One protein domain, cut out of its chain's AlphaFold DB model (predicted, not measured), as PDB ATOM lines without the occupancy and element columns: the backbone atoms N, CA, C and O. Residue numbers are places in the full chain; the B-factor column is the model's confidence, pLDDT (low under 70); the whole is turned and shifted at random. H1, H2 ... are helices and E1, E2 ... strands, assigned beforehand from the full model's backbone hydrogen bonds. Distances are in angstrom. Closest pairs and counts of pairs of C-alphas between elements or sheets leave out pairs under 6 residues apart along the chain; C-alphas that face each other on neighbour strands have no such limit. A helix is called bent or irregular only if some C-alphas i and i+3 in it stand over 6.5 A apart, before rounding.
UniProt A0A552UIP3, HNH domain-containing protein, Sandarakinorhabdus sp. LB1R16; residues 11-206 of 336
ATOM      1  N   HIS A  11     -38.403 -19.946  37.217       82.31
ATOM      2  CA  HIS A  11     -38.122 -19.526  35.849       82.31
ATOM      3  C   HIS A  11     -39.264 -18.681  35.297       82.31
ATOM      4  O   HIS A  11     -40.430 -19.031  35.466       82.31
ATOM      5  N   PHE A  12     -38.939 -17.603  34.588       80.19
ATOM      6  CA  PHE A  12     -39.946 -16.809  33.898       80.19
ATOM      7  C   PHE A  12     -39.424 -16.123  32.640       80.19
ATOM      8  O   PHE A  12     -38.237 -15.829  32.531       80.19
ATOM      9  N   ASP A  13     -40.332 -15.819  31.715       81.94
ATOM     10  CA  ASP A  13     -40.003 -15.111  30.482       81.94
ATOM     11  C   ASP A  13     -40.400 -13.637  30.567       81.94
ATOM     12  O   ASP A  13     -41.542 -13.288  30.886       81.94
ATOM     13  N   ILE A  14     -39.475 -12.762  30.189       82.06
ATOM     14  CA  ILE A  14     -39.766 -11.365  29.884       82.06
ATOM     15  C   ILE A  14     -39.954 -11.250  28.377       82.06
ATOM     16  O   ILE A  14     -39.010 -11.436  27.611       82.06
ATOM     17  N   ARG A  15     -41.173 -10.906  27.953       79.25
ATOM     18  CA  ARG A  15     -41.497 -10.612  26.550       79.25
ATOM     19  C   ARG A  15     -41.455  -9.117  26.278       79.25
ATOM     20  O   ARG A  15     -41.935  -8.313  27.088       79.25
ATOM     21  N   TRP A  16     -40.899  -8.755  25.130       71.06
ATOM     22  CA  TRP A  16     -40.828  -7.373  24.673       71.06
ATOM     23  C   TRP A  16     -41.979  -7.061  23.718       71.06
ATOM     24  O   TRP A  16     -42.359  -7.911  22.919       71.06
ATOM     25  N   ARG A  17     -42.528  -5.841  23.785       63.22
ATOM     26  CA  ARG A  17     -43.464  -5.340  22.771       63.22
ATOM     27  C   ARG A  17     -42.708  -4.543  21.711       63.22
ATOM     28  O   ARG A  17     -42.299  -3.427  22.023       63.22
ATOM     29  N   PRO A  18     -42.606  -5.026  20.459       50.97
ATOM     30  CA  PRO A  18     -42.058  -4.241  19.349       50.97
ATOM     31  C   PRO A  18     -42.764  -2.884  19.170       50.97
ATOM     32  O   PRO A  18     -42.119  -1.855  18.989       50.97
ATOM     33  N   SER A  19     -44.097  -2.867  19.309       47.59
ATOM     34  CA  SER A  19     -44.956  -1.686  19.127       47.59
ATOM     35  C   SER A  19     -45.171  -0.840  20.392       47.59
ATOM     36  O   SER A  19     -45.751   0.243  20.320       47.59
ATOM     37  N   GLY A  20     -44.726  -1.314  21.560       43.69
ATOM     38  CA  GLY A  20     -44.867  -0.610  22.834       43.69
ATOM     39  C   GLY A  20     -43.687   0.332  23.041       43.69
ATOM     40  O   GLY A  20     -42.551  -0.108  23.191       43.69
ATOM     41  N   GLY A  21     -43.922   1.644  23.022       46.94
ATOM     42  CA  GLY A  21     -42.854   2.635  23.171       46.94
ATOM     43  C   GLY A  21     -41.962   2.435  24.414       46.94
ATOM     44  O   GLY A  21     -42.368   1.872  25.420       46.94
ATOM     45  N   ARG A  22     -40.723   2.942  24.332       54.12
ATOM     46  CA  ARG A  22     -39.827   3.372  25.436       54.12
ATOM     47  C   ARG A  22     -39.972   2.651  26.804       54.12
ATOM     48  O   ARG A  22     -40.115   3.315  27.824       54.12
ATOM     49  N   GLY A  23     -39.886   1.317  26.860       52.66
ATOM     50  CA  GLY A  23     -39.819   0.580  28.140       52.66
ATOM     51  C   GLY A  23     -41.053  -0.248  28.511       52.66
ATOM     52  O   GLY A  23     -41.260  -0.537  29.694       52.66
ATOM     53  N   GLU A  24     -41.891  -0.614  27.538       60.47
ATOM     54  CA  GLU A  24     -43.050  -1.471  27.774       60.47
ATOM     55  C   GLU A  24     -42.738  -2.961  27.598       60.47
ATOM     56  O   GLU A  24     -42.481  -3.455  26.504       60.47
ATOM     57  N   TYR A  25     -42.854  -3.699  28.698       71.00
ATOM     58  CA  TYR A  25     -42.772  -5.153  28.709       71.00
ATOM     59  C   TYR A  25     -44.168  -5.753  28.760       71.00
ATOM     60  O   TYR A  25     -45.098  -5.208  29.373       71.00
ATOM     61  N   GLU A  26     -44.317  -6.885  28.099       60.12
ATOM     62  CA  GLU A  26     -45.627  -7.428  27.813       60.12
ATOM     63  C   GLU A  26     -46.190  -8.238  28.978       60.12
ATOM     64  O   GLU A  26     -47.390  -8.206  29.207       60.12
ATOM     65  N   HIS A  27     -45.360  -8.917  29.765       64.38
ATOM     66  CA  HIS A  27     -45.834  -9.826  30.804       64.38
ATOM     67  C   HIS A  27     -44.954  -9.782  32.056       64.38
ATOM     68  O   HIS A  27     -43.744  -9.579  31.965       64.38
ATOM     69  N   VAL A  28     -45.590  -9.957  33.215       64.44
ATOM     70  CA  VAL A  28     -44.963 -10.272  34.504       64.44
ATOM     71  C   VAL A  28     -45.681 -11.483  35.073       64.44
ATOM     72  O   VAL A  28     -46.906 -11.417  35.193       64.44
ATOM     73  N   PRO A  29     -44.961 -12.523  35.511       64.69
ATOM     74  CA  PRO A  29     -45.517 -13.480  36.455       64.69
ATOM     75  C   PRO A  29     -45.778 -12.742  37.773       64.69
ATOM     76  O   PRO A  29     -44.849 -12.235  38.414       64.69
ATOM     77  N   GLY A  30     -47.058 -12.560  38.104       62.19
ATOM     78  CA  GLY A  30     -47.507 -11.718  39.217       62.19
ATOM     79  C   GLY A  30     -47.023 -12.193  40.591       62.19
ATOM     80  O   GLY A  30     -46.845 -11.388  41.493       62.19
ATOM     81  N   ASP A  31     -46.755 -13.479  40.729       68.00
ATOM     82  CA  ASP A  31     -46.143 -14.132  41.885       68.00
ATOM     83  C   ASP A  31     -44.642 -13.807  42.027       68.00
ATOM     84  O   ASP A  31     -44.142 -13.586  43.136       68.00
ATOM     85  N   VAL A  32     -43.935 -13.682  40.899       77.12
ATOM     86  CA  VAL A  32     -42.471 -13.552  40.857       77.12
ATOM     87  C   VAL A  32     -42.005 -12.100  40.897       77.12
ATOM     88  O   VAL A  32     -41.255 -11.727  41.794       77.12
ATOM     89  N   ALA A  33     -42.440 -11.240  39.973       80.56
ATOM     90  CA  ALA A  33     -41.832  -9.909  39.812       80.56
ATOM     91  C   ALA A  33     -42.743  -8.726  40.189       80.56
ATOM     92  O   ALA A  33     -42.309  -7.574  40.124       80.56
ATOM     93  N   LEU A  34     -43.994  -8.959  40.609       84.38
ATOM     94  CA  LEU A  34     -44.892  -7.873  41.021       84.38
ATOM     95  C   LEU A  34     -44.345  -7.121  42.243       84.38
ATOM     96  O   LEU A  34     -43.889  -7.730  43.203       84.38
ATOM     97  N   ALA A  35     -44.395  -5.787  42.194       86.38
ATOM     98  CA  ALA A  35     -43.831  -4.865  43.186       86.38
ATOM     99  C   ALA A  35     -42.304  -4.970  43.391       86.38
ATOM    100  O   ALA A  35     -41.746  -4.244  44.223       86.38
ATOM    101  N   ARG A  36     -41.608  -5.790  42.592       90.44
ATOM    102  CA  ARG A  36     -40.163  -6.013  42.686       90.44
ATOM    103  C   ARG A  36     -39.411  -5.350  41.537       90.44
ATOM    104  O   ARG A  36     -39.892  -5.337  40.401       90.44
ATOM    105  N   ARG A  37     -38.256  -4.763  41.847       92.50
ATOM    106  CA  ARG A  37     -37.286  -4.248  40.875       92.50
ATOM    107  C   ARG A  37     -36.396  -5.390  40.394       92.50
ATOM    108  O   ARG A  37     -35.996  -6.230  41.197       92.50
ATOM    109  N   LEU A  38     -36.101  -5.416  39.098       93.19
ATOM    110  CA  LEU A  38     -35.226  -6.424  38.505       93.19
ATOM    111  C   LEU A  38     -33.754  -6.061  38.715       93.19
ATOM    112  O   LEU A  38     -33.310  -4.976  38.324       93.19
ATOM    113  N   LEU A  39     -33.007  -7.012  39.264       95.12
ATOM    114  CA  LEU A  39     -31.557  -6.994  39.374       95.12
ATOM    115  C   LEU A  39     -31.002  -8.095  38.467       95.12
ATOM    116  O   LEU A  39     -31.306  -9.268  38.669       95.12
ATOM    117  N   ILE A  40     -30.233  -7.743  37.442       96.44
ATOM    118  CA  ILE A  40     -29.697  -8.726  36.496       96.44
ATOM    119  C   ILE A  40     -28.397  -9.300  37.049       96.44
ATOM    120  O   ILE A  40     -27.454  -8.551  37.291       96.44
ATOM    121  N   ASP A  41     -28.353 -10.620  37.236       96.19
ATOM    122  CA  ASP A  41     -27.129 -11.366  37.545       96.19
ATOM    123  C   ASP A  41     -26.407 -11.654  36.222       96.19
ATOM    124  O   ASP A  41     -26.868 -12.508  35.456       96.19
ATOM    125  N   PRO A  42     -25.323 -10.923  35.897       92.38
ATOM    126  CA  PRO A  42     -24.647 -11.075  34.624       92.38
ATOM    127  C   PRO A  42     -23.845 -12.372  34.556       92.38
ATOM    128  O   PRO A  42     -23.480 -12.747  33.453       92.38
ATOM    129  N   ILE A  43     -23.510 -13.006  35.691       92.62
ATOM    130  CA  ILE A  43     -22.597 -14.155  35.870       92.62
ATOM    131  C   ILE A  43     -21.187 -14.043  35.257       92.62
ATOM    132  O   ILE A  43     -20.297 -14.780  35.671       92.62
ATOM    133  N   VAL A  44     -20.948 -13.102  34.336       89.62
ATOM    134  CA  VAL A  44     -19.650 -12.828  33.702       89.62
ATOM    135  C   VAL A  44     -18.601 -12.426  34.743       89.62
ATOM    136  O   VAL A  44     -17.419 -12.719  34.592       89.62
ATOM    137  N   ILE A  45     -19.035 -11.755  35.815       89.56
ATOM    138  CA  ILE A  45     -18.205 -11.372  36.959       89.56
ATOM    139  C   ILE A  45     -18.904 -11.871  38.216       89.56
ATOM    140  O   ILE A  45     -19.999 -11.412  38.547       89.56
ATOM    141  N   SER A  46     -18.267 -12.811  38.913       86.94
ATOM    142  CA  SER A  46     -18.820 -13.406  40.131       86.94
ATOM    143  C   SER A  46     -19.175 -12.331  41.163       86.94
ATOM    144  O   SER A  46     -18.402 -11.401  41.397       86.94
ATOM    145  N   GLY A  47     -20.367 -12.442  41.752       84.94
ATOM    146  CA  GLY A  47     -20.868 -11.519  42.773       84.94
ATOM    147  C   GLY A  47     -21.320 -10.145  42.266       84.94
ATOM    148  O   GLY A  47     -21.790  -9.345  43.070       84.94
ATOM    149  N   SER A  48     -21.213  -9.852  40.964       91.81
ATOM    150  CA  SER A  48     -21.757  -8.610  40.402       91.81
ATOM    151  C   SER A  48     -23.268  -8.702  40.217       91.81
ATOM    152  O   SER A  48     -23.806  -9.769  39.929       91.81
ATOM    153  N   LEU A  49     -23.955  -7.571  40.343       94.69
ATOM    154  CA  LEU A  49     -25.397  -7.492  40.161       94.69
ATOM    155  C   LEU A  49     -25.760  -6.134  39.561       94.69
ATOM    156  O   LEU A  49     -25.368  -5.099  40.093       94.69
ATOM    157  N   VAL A  50     -26.484  -6.136  38.442       96.31
ATOM    158  CA  VAL A  50     -26.799  -4.917  37.689       96.31
ATOM    159  C   VAL A  50     -28.236  -4.491  37.957       96.31
ATOM    160  O   VAL A  50     -29.195  -5.135  37.529       96.31
ATOM    161  N   THR A  51     -28.389  -3.367  38.646       94.75
ATOM    162  CA  THR A  51     -29.678  -2.757  38.964       94.75
ATOM    163  C   THR A  51     -30.286  -2.123  37.721       94.75
ATOM    164  O   THR A  51     -29.642  -1.337  37.020       94.75
ATOM    165  N   THR A  52     -31.553  -2.446  37.462       93.75
ATOM    166  CA  THR A  52     -32.345  -1.831  36.390       93.75
ATOM    167  C   THR A  52     -33.371  -0.865  36.970       93.75
ATOM    168  O   THR A  52     -33.783  -0.992  38.122       93.75
ATOM    169  N   ASP A  53     -33.863   0.060  36.153       91.88
ATOM    170  CA  ASP A  53     -35.005   0.898  36.519       91.88
ATOM    171  C   ASP A  53     -36.349   0.203  36.256       91.88
ATOM    172  O   ASP A  53     -37.379   0.861  36.172       91.88
ATOM    173  N   VAL A  54     -36.373  -1.121  36.090       90.81
ATOM    174  CA  VAL A  54     -37.576  -1.865  35.722       90.81
ATOM    175  C   VAL A  54     -38.200  -2.516  36.948       90.81
ATOM    176  O   VAL A  54     -37.557  -3.282  37.664       90.81
ATOM    177  N   ARG A  55     -39.493  -2.251  37.159       90.25
ATOM    178  CA  ARG A  55     -40.275  -2.771  38.284       90.25
ATOM    179  C   ARG A  55     -41.593  -3.387  37.829       90.25
ATOM    180  O   ARG A  55     -42.261  -2.847  36.944       90.25
ATOM    181  N   GLY A  56     -42.006  -4.484  38.460       88.69
ATOM    182  CA  GLY A  56     -43.346  -5.038  38.266       88.69
ATOM    183  C   GLY A  56     -44.419  -4.173  38.926       88.69
ATOM    184  O   GLY A  56     -44.311  -3.831  40.103       88.69
ATOM    185  N   ARG A  57     -45.470  -3.819  38.186       86.19
ATOM    186  CA  ARG A  57     -46.621  -3.032  38.660       86.19
ATOM    187  C   ARG A  57     -47.916  -3.560  38.035       86.19
ATOM    188  O   ARG A  57     -47.877  -4.236  37.007       86.19
ATOM    189  N   ILE A  58     -49.064  -3.236  38.627       82.56
ATOM    190  CA  ILE A  58     -50.365  -3.473  37.986       82.56
ATOM    191  C   ILE A  58     -50.628  -2.345  36.983       82.56
ATOM    192  O   ILE A  58     -50.571  -1.171  37.340       82.56
ATOM    193  N   LYS A  59     -50.913  -2.699  35.728       76.25
ATOM    194  CA  LYS A  59     -51.364  -1.777  34.678       76.25
ATOM    195  C   LYS A  59     -52.501  -2.440  33.907       76.25
ATOM    196  O   LYS A  59     -52.377  -3.598  33.508       76.25
ATOM    197  N   ASP A  60     -53.609  -1.723  33.734       78.75
ATOM    198  CA  ASP A  60     -54.829  -2.223  33.082       78.75
ATOM    199  C   ASP A  60     -55.319  -3.554  33.690       78.75
ATOM    200  O   ASP A  60     -55.634  -4.512  32.983       78.75
ATOM    201  N   GLY A  61     -55.278  -3.654  35.026       77.38
ATOM    202  CA  GLY A  61     -55.687  -4.850  35.775       77.38
ATOM    203  C   GLY A  61     -54.762  -6.065  35.637       77.38
ATOM    204  O   GLY A  61     -55.088  -7.131  36.148       77.38
ATOM    205  N   LYS A  62     -53.610  -5.939  34.961       79.75
ATOM    206  CA  LYS A  62     -52.657  -7.038  34.741       79.75
ATOM    207  C   LYS A  62     -51.270  -6.705  35.300       79.75
ATOM    208  O   LYS A  62     -50.850  -5.547  35.232       79.75
ATOM    209  N   PRO A  63     -50.519  -7.692  35.815       79.44
ATOM    210  CA  PRO A  63     -49.125  -7.492  36.193       79.44
ATOM    211  C   PRO A  63     -48.264  -7.256  34.939       79.44
ATOM    212  O   PRO A  63     -48.319  -8.016  33.968       79.44
ATOM    213  N   ARG A  64     -47.476  -6.175  34.939       83.50
ATOM    214  CA  ARG A  64     -46.580  -5.769  33.842       83.50
ATOM    215  C   ARG A  64     -45.264  -5.223  34.394       83.50
ATOM    216  O   ARG A  64     -45.262  -4.609  35.458       83.50
ATOM    217  N   LEU A  65     -44.155  -5.374  33.664       85.31
ATOM    218  CA  LEU A  65     -42.916  -4.670  34.003       85.31
ATOM    219  C   LEU A  65     -42.958  -3.297  33.353       85.31
ATOM    220  O   LEU A  65     -43.382  -3.154  32.199       85.31
ATOM    221  N   ARG A  66     -42.509  -2.283  34.078       85.69
ATOM    222  CA  ARG A  66     -42.379  -0.924  33.566       85.69
ATOM    223  C   ARG A  66     -41.111  -0.289  34.099       85.69
ATOM    224  O   ARG A  66     -40.728  -0.536  35.239       85.69
ATOM    225  N   ARG A  67     -40.499   0.541  33.262       87.62
ATOM    226  CA  ARG A  67     -39.451   1.457  33.704       87.62
ATOM    227  C   ARG A  67     -40.026   2.461  34.697       87.62
ATOM    228  O   ARG A  67     -41.148   2.933  34.513       87.62
ATOM    229  N   GLU A  68     -39.261   2.780  35.730       88.12
ATOM    230  CA  GLU A  68     -39.580   3.825  36.697       88.12
ATOM    231  C   GLU A  68     -39.455   5.204  36.048       88.12
ATOM    232  O   GLU A  68     -40.325   6.046  36.265       88.12
ATOM    233  N   ASN A  69     -38.460   5.395  35.170       85.81
ATOM    234  CA  ASN A  69     -38.331   6.586  34.337       85.81
ATOM    235  C   ASN A  69     -38.212   6.221  32.841       85.81
ATOM    236  O   ASN A  69     -37.110   6.103  32.307       85.81
ATOM    237  N   PRO A  70     -39.340   6.087  32.116       81.38
ATOM    238  CA  PRO A  70     -39.348   5.742  30.688       81.38
ATOM    239  C   PRO A  70     -38.586   6.718  29.775       81.38
ATOM    240  O   PRO A  70     -38.230   6.360  28.649       81.38
ATOM    241  N   ASN A  71     -38.364   7.957  30.227       82.06
ATOM    242  CA  ASN A  71     -37.686   8.997  29.453       82.06
ATOM    243  C   ASN A  71     -36.178   9.052  29.702       82.06
ATOM    244  O   ASN A  71     -35.474   9.705  28.931       82.06
ATOM    245  N   ASP A  72     -35.678   8.361  30.728       85.06
ATOM    246  CA  ASP A  72     -34.250   8.282  30.989       85.06
ATOM    247  C   ASP A  72     -33.569   7.417  29.921       85.06
ATOM    248  O   ASP A  72     -33.809   6.212  29.811       85.06
ATOM    249  N   ARG A  73     -32.741   8.050  29.092       83.88
ATOM    250  CA  ARG A  73     -31.980   7.381  28.028       83.88
ATOM    251  C   ARG A  73     -30.587   6.950  28.478       83.88
ATOM    252  O   ARG A  73     -29.912   6.274  27.710       83.88
ATOM    253  N   SER A  74     -30.168   7.341  29.681       88.38
ATOM    254  CA  SER A  74     -28.879   6.943  30.248       88.38
ATOM    255  C   SER A  74     -28.881   5.487  30.717       88.38
ATOM    256  O   SER A  74     -27.815   4.889  30.825       88.38
ATOM    257  N   LEU A  75     -30.065   4.902  30.936       90.44
ATOM    258  CA  LEU A  75     -30.235   3.513  31.348       90.44
ATOM    259  C   LEU A  75     -30.738   2.626  30.205       90.44
ATOM    260  O   LEU A  75     -31.615   2.995  29.416       90.44
ATOM    261  N   LEU A  76     -30.192   1.417  30.151       90.62
ATOM    262  CA  LEU A  76     -30.555   0.368  29.213       90.62
ATOM    263  C   LEU A  76     -31.867  -0.305  29.617       90.62
ATOM    264  O   LEU A  76     -32.116  -0.608  30.783       90.62
ATOM    265  N   ASN A  77     -32.682  -0.642  28.616       88.69
ATOM    266  CA  ASN A  77     -33.760  -1.608  28.815       88.69
ATOM    267  C   ASN A  77     -33.169  -2.990  29.129       88.69
ATOM    268  O   ASN A  77     -32.087  -3.320  28.652       88.69
ATOM    269  N   VAL A  78     -33.924  -3.844  29.823       90.56
ATOM    270  CA  VAL A  78     -33.482  -5.188  30.237       90.56
ATOM    271  C   VAL A  78     -32.988  -6.025  29.056       90.56
ATOM    272  O   VAL A  78     -31.937  -6.644  29.146       90.56
ATOM    273  N   HIS A  79     -33.696  -6.024  27.924       87.56
ATOM    274  CA  HIS A  79     -33.291  -6.810  26.752       87.56
ATOM    275  C   HIS A  79     -31.988  -6.286  26.120       87.56
ATOM    276  O   HIS A  79     -31.122  -7.080  25.760       87.56
ATOM    277  N   THR A  80     -31.811  -4.962  26.032       89.94
ATOM    278  CA  THR A  80     -30.575  -4.341  25.529       89.94
ATOM    279  C   THR A  80     -29.412  -4.551  26.496       89.94
ATOM    280  O   THR A  80     -28.294  -4.795  26.053       89.94
ATOM    281  N   LEU A  81     -29.676  -4.504  27.804       94.69
ATOM    282  CA  LEU A  81     -28.712  -4.828  28.851       94.69
ATOM    283  C   LEU A  81     -28.229  -6.274  28.715       94.69
ATOM    284  O   LEU A  81     -27.028  -6.503  28.669       94.69
ATOM    285  N   VAL A  82     -29.146  -7.239  28.590       94.94
ATOM    286  CA  VAL A  82     -28.789  -8.651  28.384       94.94
ATOM    287  C   VAL A  82     -27.973  -8.832  27.104       94.94
ATOM    288  O   VAL A  82     -26.956  -9.516  27.134       94.94
ATOM    289  N   ALA A  83     -28.360  -8.186  26.000       92.88
ATOM    290  CA  ALA A  83     -27.597  -8.240  24.753       92.88
ATOM    291  C   ALA A  83     -26.187  -7.636  24.898       92.88
ATOM    292  O   ALA A  83     -25.229  -8.213  24.390       92.88
ATOM    293  N   ALA A  84     -26.040  -6.517  25.615       95.31
ATOM    294  CA  ALA A  84     -24.741  -5.897  25.877       95.31
ATOM    295  C   ALA A  84     -23.851  -6.776  26.772       95.31
ATOM    296  O   ALA A  84     -22.686  -6.988  26.447       95.31
ATOM    297  N   LEU A  85     -24.410  -7.351  27.845       97.06
ATOM    298  CA  LEU A  85     -23.711  -8.301  28.722       97.06
ATOM    299  C   LEU A  85     -23.251  -9.557  27.967       97.06
ATOM    300  O   LEU A  85     -22.191 -10.119  28.231       97.06
ATOM    301  N   ALA A  86     -24.064 -10.004  27.015       95.06
ATOM    302  CA  ALA A  86     -23.779 -11.164  26.190       95.06
ATOM    303  C   ALA A  86     -22.912 -10.839  24.960       95.06
ATOM    304  O   ALA A  86     -22.758 -11.710  24.106       95.06
ATOM    305  N   LEU A  87     -22.374  -9.617  24.824       94.69
ATOM    306  CA  LEU A  87     -21.632  -9.164  23.636       94.69
ATOM    307  C   LEU A  87     -22.334  -9.569  22.324       94.69
ATOM    308  O   LEU A  87     -21.726 -10.106  21.397       94.69
ATOM    309  N   LEU A  88     -23.653  -9.377  22.288       91.50
ATOM    310  CA  LEU A  88     -24.473  -9.518  21.090       91.50
ATOM    311  C   LEU A  88     -24.599  -8.151  20.398       91.50
ATOM    312  O   LEU A  88     -24.537  -7.117  21.083       91.50
ATOM    313  N   PRO A  89     -24.801  -8.125  19.065       88.00
ATOM    314  CA  PRO A  89     -25.100  -6.894  18.331       88.00
ATOM    315  C   PRO A  89     -26.284  -6.141  18.957       88.00
ATOM    316  O   PRO A  89     -27.081  -6.726  19.687       88.00
ATOM    317  N   ASN A  90     -26.425  -4.839  18.720       87.44
ATOM    318  CA  ASN A  90     -27.526  -4.095  19.340       87.44
ATOM    319  C   ASN A  90     -28.885  -4.513  18.723       87.44
ATOM    320  O   ASN A  90     -29.064  -4.362  17.510       87.44
ATOM    321  N   PRO A  91     -29.852  -5.029  19.510       84.88
ATOM    322  CA  PRO A  91     -31.144  -5.455  18.977       84.88
ATOM    323  C   PRO A  91     -31.972  -4.267  18.478       84.88
ATOM    324  O   PRO A  91     -32.002  -3.199  19.099       84.88
ATOM    325  N   ILE A  92     -32.718  -4.472  17.392       80.81
ATOM    326  CA  ILE A  92     -33.668  -3.478  16.882       80.81
ATOM    327  C   ILE A  92     -35.074  -3.709  17.435       80.81
ATOM    328  O   ILE A  92     -35.382  -4.730  18.048       80.81
ATOM    329  N   ARG A  93     -35.936  -2.706  17.256       74.81
ATOM    330  CA  ARG A  93     -37.297  -2.713  17.809       74.81
ATOM    331  C   ARG A  93     -38.327  -3.389  16.918       74.81
ATOM    332  O   ARG A  93     -39.352  -3.811  17.429       74.81
ATOM    333  N   GLU A  94     -38.082  -3.436  15.619       71.06
ATOM    334  CA  GLU A  94     -39.034  -3.894  14.612       71.06
ATOM    335  C   GLU A  94     -38.268  -4.560  13.473       71.06
ATOM    336  O   GLU A  94     -37.159  -4.129  13.168       71.06
ATOM    337  N   ASP A  95     -38.832  -5.595  12.855       66.31
ATOM    338  CA  ASP A  95     -38.167  -6.323  11.775       66.31
ATOM    339  C   ASP A  95     -38.089  -5.448  10.521       66.31
ATOM    340  O   ASP A  95     -39.038  -5.348   9.745       66.31
ATOM    341  N   LYS A  96     -36.954  -4.771  10.336       63.84
ATOM    342  CA  LYS A  96     -36.670  -3.991   9.118       63.84
ATOM    343  C   LYS A  96     -35.829  -4.743   8.101       63.84
ATOM    344  O   LYS A  96     -35.832  -4.380   6.929       63.84
ATOM    345  N   TYR A  97     -35.098  -5.758   8.547       61.56
ATOM    346  CA  TYR A  97     -34.067  -6.434   7.771       61.56
ATOM    347  C   TYR A  97     -34.256  -7.948   7.854       61.56
ATOM    348  O   TYR A  97     -34.865  -8.449   8.800       61.56
ATOM    349  N   LEU A  98     -33.737  -8.680   6.865       65.88
ATOM    350  CA  LEU A  98     -33.648 -10.134   6.972       65.88
ATOM    351  C   LEU A  98     -32.654 -10.515   8.074       65.88
ATOM    352  O   LEU A  98     -31.548  -9.974   8.136       65.88
ATOM    353  N   LEU A  99     -33.039 -11.497   8.889       69.94
ATOM    354  CA  LEU A  99     -32.157 -12.106   9.874       69.94
ATOM    355  C   LEU A  99     -30.974 -12.785   9.172       69.94
ATOM    356  O   LEU A  99     -31.162 -13.639   8.305       69.94
ATOM    357  N   SER A 100     -29.760 -12.416   9.574       62.56
ATOM    358  CA  SER A 100     -28.506 -13.011   9.112       62.56
ATOM    359  C   SER A 100     -27.773 -13.648  10.293       62.56
ATOM    360  O   SER A 100     -27.701 -13.044  11.366       62.56
ATOM    361  N   LEU A 101     -27.259 -14.869  10.103       65.12
ATOM    362  CA  LEU A 101     -26.506 -15.625  11.110       65.12
ATOM    363  C   LEU A 101     -25.032 -15.776  10.677       65.12
ATOM    364  O   LEU A 101     -24.791 -16.077   9.506       65.12
ATOM    365  N   PRO A 102     -24.047 -15.625  11.589       64.75
ATOM    366  CA  PRO A 102     -24.195 -15.175  12.977       64.75
ATOM    367  C   PRO A 102     -24.746 -13.743  13.042       64.75
ATOM    368  O   PRO A 102     -24.587 -12.984  12.088       64.75
ATOM    369  N   LEU A 103     -25.417 -13.401  14.150       68.56
ATOM    370  CA  LEU A 103     -26.128 -12.126  14.284       68.56
ATOM    371  C   LEU A 103     -25.247 -10.934  13.889       68.56
ATOM    372  O   LEU A 103     -24.092 -10.832  14.310       68.56
ATOM    373  N   GLN A 104     -25.831 -10.023  13.112       67.12
ATOM    374  CA  GLN A 104     -25.221  -8.766  12.682       67.12
ATOM    375  C   GLN A 104     -25.990  -7.570  13.253       67.12
ATOM    376  O   GLN A 104     -27.153  -7.698  13.658       67.12
ATOM    377  N   ASP A 105     -25.344  -6.404  13.279       65.12
ATOM    378  CA  ASP A 105     -25.976  -5.162  13.721       65.12
ATOM    379  C   ASP A 105     -27.229  -4.864  12.902       65.12
ATOM    380  O   ASP A 105     -27.240  -4.955  11.674       65.12
ATOM    381  N   GLY A 106     -28.311  -4.515  13.596       61.44
ATOM    382  CA  GLY A 106     -29.549  -4.141  12.932       61.44
ATOM    383  C   GLY A 106     -30.324  -5.296  12.294       61.44
ATOM    384  O   GLY A 106     -31.313  -5.022  11.641       61.44
ATOM    385  N   ALA A 107     -29.938  -6.564  12.457       67.56
ATOM    386  CA  ALA A 107     -30.584  -7.669  11.735       67.56
ATOM    387  C   ALA A 107     -31.608  -8.472  12.558       67.56
ATOM    388  O   ALA A 107     -32.209  -9.401  12.026       67.56
ATOM    389  N   TYR A 108     -31.788  -8.175  13.852       80.75
ATOM    390  CA  TYR A 108     -32.590  -9.036  14.725       80.75
ATOM    391  C   TYR A 108     -33.401  -8.293  15.791       80.75
ATOM    392  O   TYR A 108     -32.964  -7.297  16.375       80.75
ATOM    393  N   VAL A 109     -34.583  -8.838  16.079       84.12
ATOM    394  CA  VAL A 109     -35.483  -8.394  17.146       84.12
ATOM    395  C   VAL A 109     -35.517  -9.451  18.247       84.12
ATOM    396  O   VAL A 109     -35.640 -10.646  17.980       84.12
ATOM    397  N   ILE A 110     -35.431  -9.025  19.507       84.38
ATOM    398  CA  ILE A 110     -35.609  -9.924  20.655       84.38
ATOM    399  C   ILE A 110     -37.106 -10.106  20.913       84.38
ATOM    400  O   ILE A 110     -37.817  -9.139  21.178       84.38
ATOM    401  N   SER A 111     -37.570 -11.355  20.892       83.56
ATOM    402  CA  SER A 111     -38.937 -11.729  21.268       83.56
ATOM    403  C   SER A 111     -39.080 -11.844  22.788       83.56
ATOM    404  O   SER A 111     -39.954 -11.228  23.409       83.56
ATOM    405  N   SER A 112     -38.186 -12.612  23.413       86.06
ATOM    406  CA  SER A 112     -38.220 -12.850  24.853       86.06
ATOM    407  C   SER A 112     -36.863 -13.227  25.418       86.06
ATOM    408  O   SER A 112     -36.026 -13.791  24.715       86.06
ATOM    409  N   VAL A 113     -36.680 -12.975  26.710       88.62
ATOM    410  CA  VAL A 113     -35.557 -13.502  27.487       88.62
ATOM    411  C   VAL A 113     -36.106 -14.286  28.673       88.62
ATOM    412  O   VAL A 113     -36.924 -13.764  29.433       88.62
ATOM    413  N   LYS A 114     -35.660 -15.533  28.817       89.56
ATOM    414  CA  LYS A 114     -35.948 -16.409  29.951       89.56
ATOM    415  C   LYS A 114     -34.969 -16.123  31.075       89.56
ATOM    416  O   LYS A 114     -33.767 -16.051  30.827       89.56
ATOM    417  N   PHE A 115     -35.469 -16.006  32.295       90.31
ATOM    418  CA  PHE A 115     -34.676 -15.768  33.490       90.31
ATOM    419  C   PHE A 115     -34.902 -16.857  34.530       90.31
ATOM    420  O   PHE A 115     -36.026 -17.318  34.718       90.31
ATOM    421  N   GLN A 116     -33.842 -17.206  35.250       91.19
ATOM    422  CA  GLN A 116     -33.922 -17.826  36.567       91.19
ATOM    423  C   GLN A 116     -33.953 -16.733  37.619       91.19
ATOM    424  O   GLN A 116     -33.159 -15.794  37.570       91.19
ATOM    425  N   SER A 117     -34.871 -16.854  38.566       89.19
ATOM    426  CA  SER A 117     -35.114 -15.819  39.555       89.19
ATOM    427  C   SER A 117     -34.930 -16.305  40.978       89.19
ATOM    428  O   SER A 117     -35.196 -17.463  41.297       89.19
ATOM    429  N   GLU A 118     -34.454 -15.396  41.821       89.62
ATOM    430  CA  GLU A 118     -34.204 -15.629  43.236       89.62
ATOM    431  C   GLU A 118     -34.519 -14.345  44.011       89.62
ATOM    432  O   GLU A 118     -34.151 -13.238  43.601       89.62
ATOM    433  N   LEU A 119     -35.228 -14.482  45.128       83.38
ATOM    434  CA  LEU A 119     -35.547 -13.358  46.002       83.38
ATOM    435  C   LEU A 119     -34.300 -12.969  46.802       83.38
ATOM    436  O   LEU A 119     -33.719 -13.813  47.473       83.38
ATOM    437  N   VAL A 120     -33.911 -11.694  46.743       80.56
ATOM    438  CA  VAL A 120     -32.692 -11.195  47.417       80.56
ATOM    439  C   VAL A 120     -33.003 -10.150  48.491       80.56
ATOM    440  O   VAL A 120     -32.225  -9.972  49.420       80.56
ATOM    441  N   GLY A 121     -34.168  -9.500  48.432       73.81
ATOM    442  CA  GLY A 121     -34.558  -8.497  49.418       73.81
ATOM    443  C   GLY A 121     -36.014  -8.061  49.294       73.81
ATOM    444  O   GLY A 121     -36.777  -8.548  48.452       73.81
ATOM    445  N   ILE A 122     -36.415  -7.117  50.146       79.62
ATOM    446  CA  ILE A 122     -37.758  -6.533  50.096       79.62
ATOM    447  C   ILE A 122     -37.859  -5.649  48.852       79.62
ATOM    448  O   ILE A 122     -37.215  -4.611  48.754       79.62
ATOM    449  N   GLY A 123     -38.713  -6.045  47.908       86.44
ATOM    450  CA  GLY A 123     -38.983  -5.249  46.710       86.44
ATOM    451  C   GLY A 123     -37.941  -5.384  45.601       86.44
ATOM    452  O   GLY A 123     -37.994  -4.607  44.649       86.44
ATOM    453  N   GLU A 124     -37.055  -6.378  45.668       91.69
ATOM    454  CA  GLU A 124     -36.050  -6.664  44.640       91.69
ATOM    455  C   GLU A 124     -36.024  -8.155  44.300       91.69
ATOM    456  O   GLU A 124     -36.326  -9.012  45.134       91.69
ATOM    457  N   ILE A 125     -35.686  -8.465  43.052       91.69
ATOM    458  CA  ILE A 125     -35.537  -9.837  42.579       91.69
ATOM    459  C   ILE A 125     -34.308  -9.948  41.684       91.69
ATOM    460  O   ILE A 125     -34.142  -9.181  40.735       91.69
ATOM    461  N   LYS A 126     -33.451 -10.920  41.995       93.81
ATOM    462  CA  LYS A 126     -32.304 -11.273  41.164       93.81
ATOM    463  C   LYS A 126     -32.780 -12.134  40.010       93.81
ATOM    464  O   LYS A 126     -33.591 -13.037  40.200       93.81
ATOM    465  N   CYS A 127     -32.305 -11.833  38.813       93.88
ATOM    466  CA  CYS A 127     -32.707 -12.466  37.569       93.88
ATOM    467  C   CYS A 127     -31.460 -12.798  36.753       93.88
ATOM    468  O   CYS A 127     -30.808 -11.908  36.209       93.88
ATOM    469  N   ARG A 128     -31.143 -14.086  36.649       94.81
ATOM    470  CA  ARG A 128     -30.084 -14.600  35.783       94.81
ATOM    471  C   ARG A 128     -30.650 -14.886  34.393       94.81
ATOM    472  O   ARG A 128     -31.594 -15.673  34.308       94.81
ATOM    473  N   PRO A 129     -30.126 -14.276  33.317       94.25
ATOM    474  CA  PRO A 129     -30.547 -14.594  31.957       94.25
ATOM    475  C   PRO A 129     -30.153 -16.030  31.591       94.25
ATOM    476  O   PRO A 129     -29.009 -16.421  31.800       94.25
ATOM    477  N   LEU A 130     -31.092 -16.789  31.027       89.75
ATOM    478  CA  LEU A 130     -30.884 -18.167  30.575       89.75
ATOM    479  C   LEU A 130     -30.902 -18.259  29.051       89.75
ATOM    480  O   LEU A 130     -29.902 -18.596  28.433       89.75
ATOM    481  N   LEU A 131     -32.040 -17.926  28.438       87.81
ATOM    482  CA  LEU A 131     -32.275 -18.095  27.002       87.81
ATOM    483  C   LEU A 131     -32.806 -16.801  26.397       87.81
ATOM    484  O   LEU A 131     -33.640 -16.134  27.004       87.81
ATOM    485  N   LEU A 132     -32.382 -16.474  25.181       88.25
ATOM    486  CA  LEU A 132     -32.899 -15.354  24.399       88.25
ATOM    487  C   LEU A 132     -33.506 -15.885  23.101       88.25
ATOM    488  O   LEU A 132     -32.833 -16.523  22.295       88.25
ATOM    489  N   GLN A 133     -34.791 -15.607  22.906       86.25
ATOM    490  CA  GLN A 133     -35.532 -15.947  21.697       86.25
ATOM    491  C   GLN A 133     -35.478 -14.776  20.718       86.25
ATOM    492  O   GLN A 133     -35.948 -13.677  21.036       86.25
ATOM    493  N   VAL A 134     -34.960 -15.021  19.517       81.88
ATOM    494  CA  VAL A 134     -35.055 -14.070  18.403       81.88
ATOM    495  C   VAL A 134     -36.455 -14.171  17.796       81.88
ATOM    496  O   VAL A 134     -37.028 -15.258  17.688       81.88
ATOM    497  N   LEU A 135     -37.054 -13.029  17.471       78.56
ATOM    498  CA  LEU A 135     -38.362 -12.971  16.835       78.56
ATOM    499  C   LEU A 135     -38.294 -13.648  15.458       78.56
ATOM    500  O   LEU A 135     -37.333 -13.474  14.722       78.56
ATOM    501  N   HIS A 136     -39.306 -14.455  15.140       72.00
ATOM    502  CA  HIS A 136     -39.407 -15.237  13.897       72.00
ATOM    503  C   HIS A 136     -38.317 -16.295  13.641       72.00
ATOM    504  O   HIS A 136     -38.430 -17.015  12.652       72.00
ATOM    505  N   ASP A 137     -37.355 -16.478  14.548       69.38
ATOM    506  CA  ASP A 137     -36.414 -17.600  14.503       69.38
ATOM    507  C   ASP A 137     -36.914 -18.774  15.361       69.38
ATOM    508  O   ASP A 137     -37.654 -18.585  16.331       69.38
ATOM    509  N   VAL A 138     -36.545 -20.000  14.986       65.19
ATOM    510  CA  VAL A 138     -36.879 -21.220  15.746       65.19
ATOM    511  C   VAL A 138     -35.825 -21.557  16.797       65.19
ATOM    512  O   VAL A 138     -36.115 -22.288  17.740       65.19
ATOM    513  N   ASN A 139     -34.616 -21.022  16.648       65.38
ATOM    514  CA  ASN A 139     -33.504 -21.242  17.550       65.38
ATOM    515  C   ASN A 139     -33.506 -20.198  18.669       65.38
ATOM    516  O   ASN A 139     -33.975 -19.063  18.525       65.38
ATOM    517  N   THR A 140     -32.930 -20.591  19.797       79.38
ATOM    518  CA  THR A 140     -32.679 -19.728  20.949       79.38
ATOM    519  C   THR A 140     -31.188 -19.552  21.146       79.38
ATOM    520  O   THR A 140     -30.413 -20.482  20.934       79.38
ATOM    521  N   ILE A 141     -30.789 -18.385  21.635       83.44
ATOM    522  CA  ILE A 141     -29.431 -18.157  22.115       83.44
ATOM    523  C   ILE A 141     -29.383 -18.587  23.577       83.44
ATOM    524  O   ILE A 141     -30.130 -18.053  24.398       83.44
ATOM    525  N   ASP A 142     -28.501 -19.529  23.903       86.62
ATOM    526  CA  ASP A 142     -28.158 -19.851  25.287       86.62
ATOM    527  C   ASP A 142     -27.276 -18.738  25.855       86.62
ATOM    528  O   ASP A 142     -26.066 -18.659  25.618       86.62
ATOM    529  N   VAL A 143     -27.934 -17.819  26.554       90.12
ATOM    530  CA  VAL A 143     -27.307 -16.640  27.134       90.12
ATOM    531  C   VAL A 143     -26.454 -17.034  28.330       90.12
ATOM    532  O   VAL A 143     -25.371 -16.481  28.481       90.12
ATOM    533  N   GLU A 144     -26.888 -17.991  29.151       91.12
ATOM    534  CA  GLU A 144     -26.130 -18.402  30.335       91.12
ATOM    535  C   GLU A 144     -24.758 -18.956  29.941       91.12
ATOM    536  O   GLU A 144     -23.725 -18.465  30.403       91.12
ATOM    537  N   SER A 145     -24.724 -19.937  29.040       86.81
ATOM    538  CA  SER A 145     -23.461 -20.529  28.595       86.81
ATOM    539  C   SER A 145     -22.581 -19.508  27.877       86.81
ATOM    540  O   SER A 145     -21.366 -19.484  28.073       86.81
ATOM    541  N   ARG A 146     -23.183 -18.607  27.089       91.56
ATOM    542  CA  ARG A 146     -22.450 -17.515  26.440       91.56
ATOM    543  C   ARG A 146     -21.818 -16.562  27.455       91.56
ATOM    544  O   ARG A 146     -20.644 -16.237  27.316       91.56
ATOM    545  N   LEU A 147     -22.554 -16.141  28.484       94.38
ATOM    546  CA  LEU A 147     -22.046 -15.265  29.545       94.38
ATOM    547  C   LEU A 147     -20.889 -15.918  30.318       94.38
ATOM    548  O   LEU A 147     -19.933 -15.225  30.663       94.38
ATOM    549  N   ARG A 148     -20.920 -17.243  30.525       92.81
ATOM    550  CA  ARG A 148     -19.795 -17.994  31.120       92.81
ATOM    551  C   ARG A 148     -18.534 -17.914  30.262       92.81
ATOM    552  O   ARG A 148     -17.479 -17.560  30.778       92.81
ATOM    553  N   ARG A 149     -18.656 -18.139  28.950       92.19
ATOM    554  CA  ARG A 149     -17.528 -18.034  28.003       92.19
ATOM    555  C   ARG A 149     -16.998 -16.609  27.879       92.19
ATOM    556  O   ARG A 149     -15.797 -16.399  27.754       92.19
ATOM    557  N   ILE A 150     -17.872 -15.606  27.981       95.44
ATOM    558  CA  ILE A 150     -17.435 -14.206  28.090       95.44
ATOM    559  C   ILE A 150     -16.675 -13.995  29.403       95.44
ATOM    560  O   ILE A 150     -15.654 -13.316  29.394       95.44
ATOM    561  N   GLY A 151     -17.120 -14.600  30.508       95.19
ATOM    562  CA  GLY A 151     -16.422 -14.594  31.796       95.19
ATOM    563  C   GLY A 151     -14.997 -15.137  31.695       95.19
ATOM    564  O   GLY A 151     -14.058 -14.517  32.198       95.19
ATOM    565  N   GLU A 152     -14.824 -16.247  30.979       94.50
ATOM    566  CA  GLU A 152     -13.516 -16.826  30.656       94.50
ATOM    567  C   GLU A 152     -12.682 -15.864  29.803       94.50
ATOM    568  O   GLU A 152     -11.552 -15.550  30.172       94.50
ATOM    569  N   PHE A 153     -13.256 -15.326  28.719       94.94
ATOM    570  CA  PHE A 153     -12.599 -14.354  27.839       94.94
ATOM    571  C   PHE A 153     -12.081 -13.136  28.604       94.94
ATOM    572  O   PHE A 153     -10.907 -12.792  28.488       94.94
ATOM    573  N   ILE A 154     -12.917 -12.499  29.425       95.75
ATOM    574  CA  ILE A 154     -12.504 -11.297  30.152       95.75
ATOM    575  C   ILE A 154     -11.509 -11.604  31.278       95.75
ATOM    576  O   ILE A 154     -10.879 -10.683  31.793       95.75
ATOM    577  N   SER A 155     -11.377 -12.864  31.694       94.12
ATOM    578  CA  SER A 155     -10.456 -13.305  32.753       94.12
ATOM    579  C   SER A 155      -9.109 -13.796  32.219       94.12
ATOM    580  O   SER A 155      -8.249 -14.196  32.998       94.12
ATOM    581  N   ARG A 156      -8.912 -13.757  30.900       92.88
ATOM    582  CA  ARG A 156      -7.659 -14.121  30.245       92.88
ATOM    583  C   ARG A 156      -6.503 -13.205  30.657       92.88
ATOM    584  O   ARG A 156      -6.647 -11.985  30.695       92.88
ATOM    585  N   ASN A 157      -5.337 -13.808  30.886       91.44
ATOM    586  CA  ASN A 157      -4.100 -13.104  31.251       91.44
ATOM    587  C   ASN A 157      -3.217 -12.756  30.041       91.44
ATOM    588  O   ASN A 157      -2.242 -12.029  30.188       91.44
ATOM    589  N   ASP A 158      -3.536 -13.286  28.859       91.69
ATOM    590  CA  ASP A 158      -2.785 -13.080  27.616       91.69
ATOM    591  C   ASP A 158      -3.333 -11.925  26.757       91.69
ATOM    592  O   ASP A 158      -2.823 -11.654  25.671       91.69
ATOM    593  N   LEU A 159      -4.355 -11.212  27.243       90.81
ATOM    594  CA  LEU A 159      -4.869 -10.005  26.596       90.81
ATOM    595  C   LEU A 159      -3.865  -8.853  26.725       90.81
ATOM    596  O   LEU A 159      -3.343  -8.581  27.805       90.81
ATOM    597  N   SER A 160      -3.640  -8.121  25.634       89.88
ATOM    598  CA  SER A 160      -2.713  -6.985  25.598       89.88
ATOM    599  C   SER A 160      -3.226  -5.848  24.712       89.88
ATOM    600  O   SER A 160      -4.132  -6.027  23.901       89.88
ATOM    601  N   GLY A 161      -2.668  -4.648  24.882       92.44
ATOM    602  CA  GLY A 161      -3.035  -3.480  24.080       92.44
ATOM    603  C   GLY A 161      -4.451  -2.960  24.357       92.44
ATOM    604  O   GLY A 161      -4.914  -2.938  25.498       92.44
ATOM    605  N   GLU A 162      -5.132  -2.508  23.302       92.19
ATOM    606  CA  GLU A 162      -6.432  -1.825  23.387       92.19
ATOM    607  C   GLU A 162      -7.524  -2.690  24.037       92.19
ATOM    608  O   GLU A 162      -8.271  -2.206  24.889       92.19
ATOM    609  N   VAL A 163      -7.573  -3.993  23.728       95.69
ATOM    610  CA  VAL A 163      -8.605  -4.898  24.266       95.69
ATOM    611  C   VAL A 163      -8.528  -5.044  25.784       95.69
ATOM    612  O   VAL A 163      -9.565  -5.148  26.433       95.69
ATOM    613  N   LEU A 164      -7.330  -4.983  26.376       96.38
ATOM    614  CA  LEU A 164      -7.174  -5.042  27.830       96.38
ATOM    615  C   LEU A 164      -7.856  -3.838  28.500       96.38
ATOM    616  O   LEU A 164      -8.529  -3.991  29.521       96.38
ATOM    617  N   SER A 165      -7.741  -2.655  27.887       96.25
ATOM    618  CA  SER A 165      -8.425  -1.443  28.347       96.25
ATOM    619  C   SER A 165      -9.944  -1.551  28.186       96.25
ATOM    620  O   SER A 165     -10.689  -1.246  29.123       96.25
ATOM    621  N   LEU A 166     -10.418  -2.069  27.046       97.19
ATOM    622  CA  LEU A 166     -11.846  -2.306  26.802       97.19
ATOM    623  C   LEU A 166     -12.445  -3.287  27.815       97.19
ATOM    624  O   LEU A 166     -13.488  -3.009  28.405       97.19
ATOM    625  N   VAL A 167     -11.759  -4.401  28.081       97.50
ATOM    626  CA  VAL A 167     -12.171  -5.397  29.077       97.50
ATOM    627  C   VAL A 167     -12.181  -4.801  30.485       97.50
ATOM    628  O   VAL A 167     -13.129  -5.034  31.237       97.50
ATOM    629  N   ALA A 168     -11.181  -3.996  30.853       96.81
ATOM    630  CA  ALA A 168     -11.163  -3.310  32.144       96.81
ATOM    631  C   ALA A 168     -12.343  -2.334  32.291       96.81
ATOM    632  O   ALA A 168     -12.996  -2.302  33.337       96.81
ATOM    633  N   ARG A 169     -12.668  -1.582  31.230       97.56
ATOM    634  CA  ARG A 169     -13.814  -0.662  31.197       97.56
ATOM    635  C   ARG A 169     -15.141  -1.417  31.294       97.56
ATOM    636  O   ARG A 169     -15.984  -1.049  32.110       97.56
ATOM    637  N   TYR A 170     -15.289  -2.512  30.549       97.69
ATOM    638  CA  TYR A 170     -16.442  -3.413  30.611       97.69
ATOM    639  C   TYR A 170     -16.658  -3.968  32.025       97.69
ATOM    640  O   TYR A 170     -17.752  -3.843  32.579       97.69
ATOM    641  N   LYS A 171     -15.593  -4.478  32.663       97.19
ATOM    642  CA  LYS A 171     -15.635  -4.959  34.052       97.19
ATOM    643  C   LYS A 171     -16.056  -3.871  35.030       97.19
ATOM    644  O   LYS A 171     -16.971  -4.087  35.821       97.19
ATOM    645  N   LYS A 172     -15.430  -2.695  34.942       96.81
ATOM    646  CA  LYS A 172     -15.710  -1.558  35.826       96.81
ATOM    647  C   LYS A 172     -17.169  -1.105  35.732       96.81
ATOM    648  O   LYS A 172     -17.780  -0.820  36.759       96.81
ATOM    649  N   ILE A 173     -17.736  -1.060  34.525       96.12
ATOM    650  CA  ILE A 173     -19.141  -0.685  34.328       96.12
ATOM    651  C   ILE A 173     -20.070  -1.728  34.961       96.12
ATOM    652  O   ILE A 173     -20.970  -1.352  35.706       96.12
ATOM    653  N   ILE A 174     -19.830  -3.028  34.755       96.31
ATOM    654  CA  ILE A 174     -20.641  -4.089  35.382       96.31
ATOM    655  C   ILE A 174     -20.549  -4.030  36.913       96.31
ATOM    656  O   ILE A 174     -21.569  -4.111  37.596       96.31
ATOM    657  N   GLN A 175     -19.345  -3.833  37.453       95.38
ATOM    658  CA  GLN A 175     -19.099  -3.737  38.894       95.38
ATOM    659  C   GLN A 175     -19.701  -2.480  39.533       95.38
ATOM    660  O   GLN A 175     -19.958  -2.483  40.732       95.38
ATOM    661  N   SER A 176     -19.970  -1.425  38.753       94.56
ATOM    662  CA  SER A 176     -20.726  -0.263  39.243       94.56
ATOM    663  C   SER A 176     -22.166  -0.618  39.635       94.56
ATOM    664  O   SER A 176     -22.790   0.108  40.405       94.56
ATOM    665  N   GLY A 177     -22.690  -1.732  39.110       94.00
ATOM    666  CA  GLY A 177     -23.997  -2.269  39.465       94.00
ATOM    667  C   GLY A 177     -25.183  -1.504  38.878       94.00
ATOM    668  O   GLY A 177     -26.305  -1.684  39.349       94.00
ATOM    669  N   VAL A 178     -24.974  -0.670  37.853       92.75
ATOM    670  CA  VAL A 178     -26.034   0.123  37.205       92.75
ATOM    671  C   VAL A 178     -26.089  -0.167  35.705       92.75
ATOM    672  O   VAL A 178     -25.064  -0.242  35.032       92.75
ATOM    673  N   ALA A 179     -27.301  -0.311  35.162       92.31
ATOM    674  CA  ALA A 179     -27.560  -0.598  33.750       92.31
ATOM    675  C   ALA A 179     -27.323   0.610  32.813       92.31
ATOM    676  O   ALA A 179     -28.219   0.991  32.066       92.31
ATOM    677  N   VAL A 180     -26.150   1.241  32.858       94.69
ATOM    678  CA  VAL A 180     -25.847   2.455  32.077       94.69
ATOM    679  C   VAL A 180     -25.605   2.173  30.589       94.69
ATOM    680  O   VAL A 180     -25.109   1.113  30.209       94.69
ATOM    681  N   ILE A 181     -25.914   3.155  29.739       92.69
ATOM    682  CA  ILE A 181     -25.722   3.113  28.281       92.69
ATOM    683  C   ILE A 181     -24.259   2.876  27.882       92.69
ATOM    684  O   ILE A 181     -24.005   2.222  26.873       92.69
ATOM    685  N   ASP A 182     -23.299   3.310  28.705       94.88
ATOM    686  CA  ASP A 182     -21.863   3.103  28.480       94.88
ATOM    687  C   ASP A 182     -21.495   1.620  28.347       94.88
ATOM    688  O   ASP A 182     -20.551   1.284  27.628       94.88
ATOM    689  N   LEU A 183     -22.264   0.723  28.983       96.50
ATOM    690  CA  LEU A 183     -22.090  -0.721  28.833       96.50
ATOM    691  C   LEU A 183     -22.324  -1.171  27.385       96.50
ATOM    692  O   LEU A 183     -21.614  -2.041  26.891       96.50
ATOM    693  N   ARG A 184     -23.302  -0.573  26.694       95.00
ATOM    694  CA  ARG A 184     -23.564  -0.856  25.278       95.00
ATOM    695  C   ARG A 184     -22.423  -0.353  24.406       95.00
ATOM    696  O   ARG A 184     -21.960  -1.106  23.562       95.00
ATOM    697  N   LEU A 185     -21.931   0.860  24.662       95.19
ATOM    698  CA  LEU A 185     -20.829   1.447  23.893       95.19
ATOM    699  C   LEU A 185     -19.558   0.592  23.984       95.19
ATOM    700  O   LEU A 185     -18.972   0.235  22.967       95.19
ATOM    701  N   VAL A 186     -19.167   0.182  25.196       97.06
ATOM    702  CA  VAL A 186     -17.997  -0.699  25.359       97.06
ATOM    703  C   VAL A 186     -18.243  -2.104  24.788       97.06
ATOM    704  O   VAL A 186     -17.310  -2.730  24.296       97.06
ATOM    705  N   ALA A 187     -19.487  -2.603  24.816       96.19
ATOM    706  CA  ALA A 187     -19.836  -3.875  24.190       96.19
ATOM    707  C   ALA A 187     -19.716  -3.805  22.659       96.19
ATOM    708  O   ALA A 187     -19.197  -4.743  22.064       96.19
ATOM    709  N   ASP A 188     -20.128  -2.701  22.027       95.06
ATOM    710  CA  ASP A 188     -19.954  -2.467  20.585       95.06
ATOM    711  C   ASP A 188     -18.467  -2.450  20.195       95.06
ATOM    712  O   ASP A 188     -18.066  -3.121  19.242       95.06
ATOM    713  N   GLU A 189     -17.626  -1.759  20.975       96.88
ATOM    714  CA  GLU A 189     -16.168  -1.740  20.778       96.88
ATOM    715  C   GLU A 189     -15.554  -3.149  20.909       96.88
ATOM    716  O   GLU A 189     -14.755  -3.565  20.065       96.88
ATOM    717  N   LEU A 190     -15.968  -3.928  21.917       96.38
ATOM    718  CA  LEU A 190     -15.523  -5.315  22.094       96.38
ATOM    719  C   LEU A 190     -15.994  -6.235  20.961       96.38
ATOM    720  O   LEU A 190     -15.221  -7.075  20.509       96.38
ATOM    721  N   ILE A 191     -17.224  -6.080  20.470       93.50
ATOM    722  CA  ILE A 191     -17.742  -6.852  19.329       93.50
ATOM    723  C   ILE A 191     -16.943  -6.540  18.063       93.50
ATOM    724  O   ILE A 191     -16.555  -7.461  17.342       93.50
ATOM    725  N   ALA A 192     -16.647  -5.263  17.809       93.44
ATOM    726  CA  ALA A 192     -15.822  -4.852  16.678       93.44
ATOM    727  C   ALA A 192     -14.396  -5.418  16.778       93.44
ATOM    728  O   ALA A 192     -13.816  -5.823  15.766       93.44
ATOM    729  N   TRP A 193     -13.836  -5.492  17.989       95.38
ATOM    730  CA  TRP A 193     -12.552  -6.145  18.224       95.38
ATOM    731  C   TRP A 193     -12.629  -7.664  17.998       95.38
ATOM    732  O   TRP A 193     -11.808  -8.209  17.265       95.38
ATOM    733  N   LEU A 194     -13.645  -8.347  18.535       91.62
ATOM    734  CA  LEU A 194     -13.869  -9.786  18.336       91.62
ATOM    735  C   LEU A 194     -14.064 -10.142  16.856       91.62
ATOM    736  O   LEU A 194     -13.606 -11.186  16.404       91.62
ATOM    737  N   ALA A 195     -14.688  -9.268  16.064       88.25
ATOM    738  CA  ALA A 195     -14.816  -9.463  14.622       88.25
ATOM    739  C   ALA A 195     -13.460  -9.522  13.893       88.25
ATOM    740  O   ALA A 195     -13.361 -10.179  12.860       88.25
ATOM    741  N   LYS A 196     -12.422  -8.876  14.439       93.31
ATOM    742  CA  LYS A 196     -11.042  -8.911  13.925       93.31
ATOM    743  C   LYS A 196     -10.205 -10.063  14.507       93.31
ATOM    744  O   LYS A 196      -9.105 -10.290  14.018       93.31
ATOM    745  N   ASN A 197     -10.715 -10.772  15.520       92.62
ATOM    746  CA  ASN A 197     -10.025 -11.828  16.278       92.62
ATOM    747  C   ASN A 197     -10.904 -13.100  16.321       92.62
ATOM    748  O   ASN A 197     -11.524 -13.416  17.349       92.62
ATOM    749  N   PRO A 198     -11.069 -13.785  15.171       86.94
ATOM    750  CA  PRO A 198     -12.049 -14.854  14.997       86.94
ATOM    751  C   PRO A 198     -11.797 -16.071  15.893       86.94
ATOM    752  O   PRO A 198     -12.745 -16.748  16.268       86.94
ATOM    753  N   GLU A 199     -10.556 -16.355  16.275       89.81
ATOM    754  CA  GLU A 199     -10.203 -17.448  17.181       89.81
ATOM    755  C   GLU A 199     -10.817 -17.270  18.576       89.81
ATOM    756  O   GLU A 199     -11.425 -18.201  19.109       89.81
ATOM    757  N   ILE A 200     -10.759 -16.055  19.132       88.75
ATOM    758  CA  ILE A 200     -11.402 -15.743  20.412       88.75
ATOM    759  C   ILE A 200     -12.916 -15.671  20.224       88.75
ATOM    760  O   ILE A 200     -13.661 -16.272  21.003       88.75
ATOM    761  N   ARG A 201     -13.390 -15.003  19.166       86.50
ATOM    762  CA  ARG A 201     -14.825 -14.898  18.865       86.50
ATOM    763  C   ARG A 201     -15.492 -16.265  18.753       86.50
ATOM    764  O   ARG A 201     -16.528 -16.480  19.375       86.50
ATOM    765  N   ASN A 202     -14.884 -17.191  18.020       81.25
ATOM    766  CA  ASN A 202     -15.413 -18.536  17.833       81.25
ATOM    767  C   ASN A 202     -15.526 -19.276  19.164       81.25
ATOM    768  O   ASN A 202     -16.501 -19.990  19.353       81.25
ATOM    769  N   SER A 203     -14.598 -19.077  20.109       83.31
ATOM    770  CA  SER A 203     -14.722 -19.695  21.436       83.31
ATOM    771  C   SER A 203     -15.958 -19.195  22.195       83.31
ATOM    772  O   SER A 203     -16.651 -19.992  22.815       83.31
ATOM    773  N   ILE A 204     -16.316 -17.914  22.069       85.00
ATOM    774  CA  ILE A 204     -17.524 -17.329  22.679       85.00
ATOM    775  C   ILE A 204     -18.803 -17.766  21.937       85.00
ATOM    776  O   ILE A 204     -19.812 -18.097  22.574       85.00
ATOM    777  N   ASP A 205     -18.761 -17.778  20.603       80.00
ATOM    778  CA  ASP A 205     -19.884 -18.090  19.706       80.00
ATOM    779  C   ASP A 205     -20.197 -19.597  19.611       80.00
ATOM    780  O   ASP A 205     -21.198 -19.964  18.998       80.00
ATOM    781  N   GLN A 206     -19.402 -20.466  20.247       73.25
ATOM    782  CA  GLN A 206     -19.638 -21.912  20.249       73.25
ATOM    783  C   GLN A 206     -21.058 -22.272  20.718       73.25
ATOM    784  O   GLN A 206     -21.543 -21.718  21.715       73.25
TER     785      GLN A 206
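This is residues 11 to 206 of the 336 residues of the protein "HNH domain-containing protein" of Sandarakinorhabdus sp. LB1R16 (UniProt A0A552UIP3). A strongly twisted sheet of seven strands, with its long strands E5 and E6 bent, wraps partly round the short helix H1 in the middle of the domain. Helices H2 to H5 gather toward one end of the longest axis, where H4 packs on H1; the hairpin of E3 and E4 reaches toward the other end. The printed part has 196 residues, with five named helices and seven named strands in the order E1 E2 E3 E4 H1 E5 E6 E7 H2 H3 H4 H5, a mixed class. The sheet is branched, with parallel and antiparallel pairs. The whole is compact, with a radius of gyration of the C-alphas of 16.3 A and spans of 53 by 39 by 29 A.

E6, residues 124 to 134, has antiparallel E5, residues 110 to 121, on one side (N 128 to O 116, 2.8 A). On its other side are parallel E2, residues 37 to 40 (N 127 to O 39, 2.8 A), and antiparallel E7, residues 140 to 142 (N 141 to O 132, 2.8 A). E5 bends by 64 degrees at residue 118 and E6 by 65 degrees at residue 130. The edge strand E1, residues 11 to 15, is antiparallel to E5 (N 14 to O 113, 2.8 A). E3, residues 50 to 59, is antiparallel to E2 (N 40 to O 50, 2.8 A) and to E4, residues 62 to 67 (N 57 to O 64, 2.8 A). E2 E3 E4 and E5 E6 E7 are meanders, each strand the antiparallel neighbour of the one before. H1, residues 78 to 85, is on the sheet; the C-alphas of His 79 and Val 113 in E5, the closest, are 7.1 A apart. H2, residues 143 to 154, stands at the sheet's level, at a height of 1.2 A; its closest C-alphas to E6 are Glu 144 and Leu 130, 4.8 A apart. H4, residues 182 to 196, touches H1 with residues 183 to 188 alone, at a steep tilt of 45 degrees, the same way; the closest C-alphas are Arg 184 and Ala 84, 5.2 A apart. H3, residues 162 to 175, forms a helical hairpin with H4, opposite ways at a shallow tilt of 33 degrees, only just short of steep; C-alphas Tyr 170 and Val 186 are closest, 6.1 A. H5, residues 198 to 205, touches H2 at a tilt of 36 degrees, only just steep, opposite ways; C-alphas Ile 204 and Arg 149 are closest, 5.4 A. H5 touches H4 only at the corner, only just, with 3 pairs of C-alphas within 8 A. Leaving out that corner, 1 of 3 touching helix pairs is at a shallow tilt, a packing only just mostly crossed. Every O i to N i+4 pair is within hydrogen-bond range in H1, H2, H3 and H5, and 10 of 11 are in H4.

E1 begins at C-alpha 11, (-38.122, -19.526, 35.849). E5 measures 28.8 A, E6 27.3 A, E3 24.9 A, H4 21.8 A and H3 20.1 A. H1 begins at C-alpha 78, (-33.482, -5.188, 30.237), and H5 ends at C-alpha 205, (-19.884, -18.090, 19.706).

The C-alphas of Gly 61 and Asp 158 are the two farthest apart, 54.2 A. The printed part has no cut. The links E1 to E2, 21 residues, and H1 to E5, 24 residues, are long. The mean pLDDT of the printed part is 84.8; residues 17 to 24, 26 to 31, 95 to 107 and 137 to 139 are under 70.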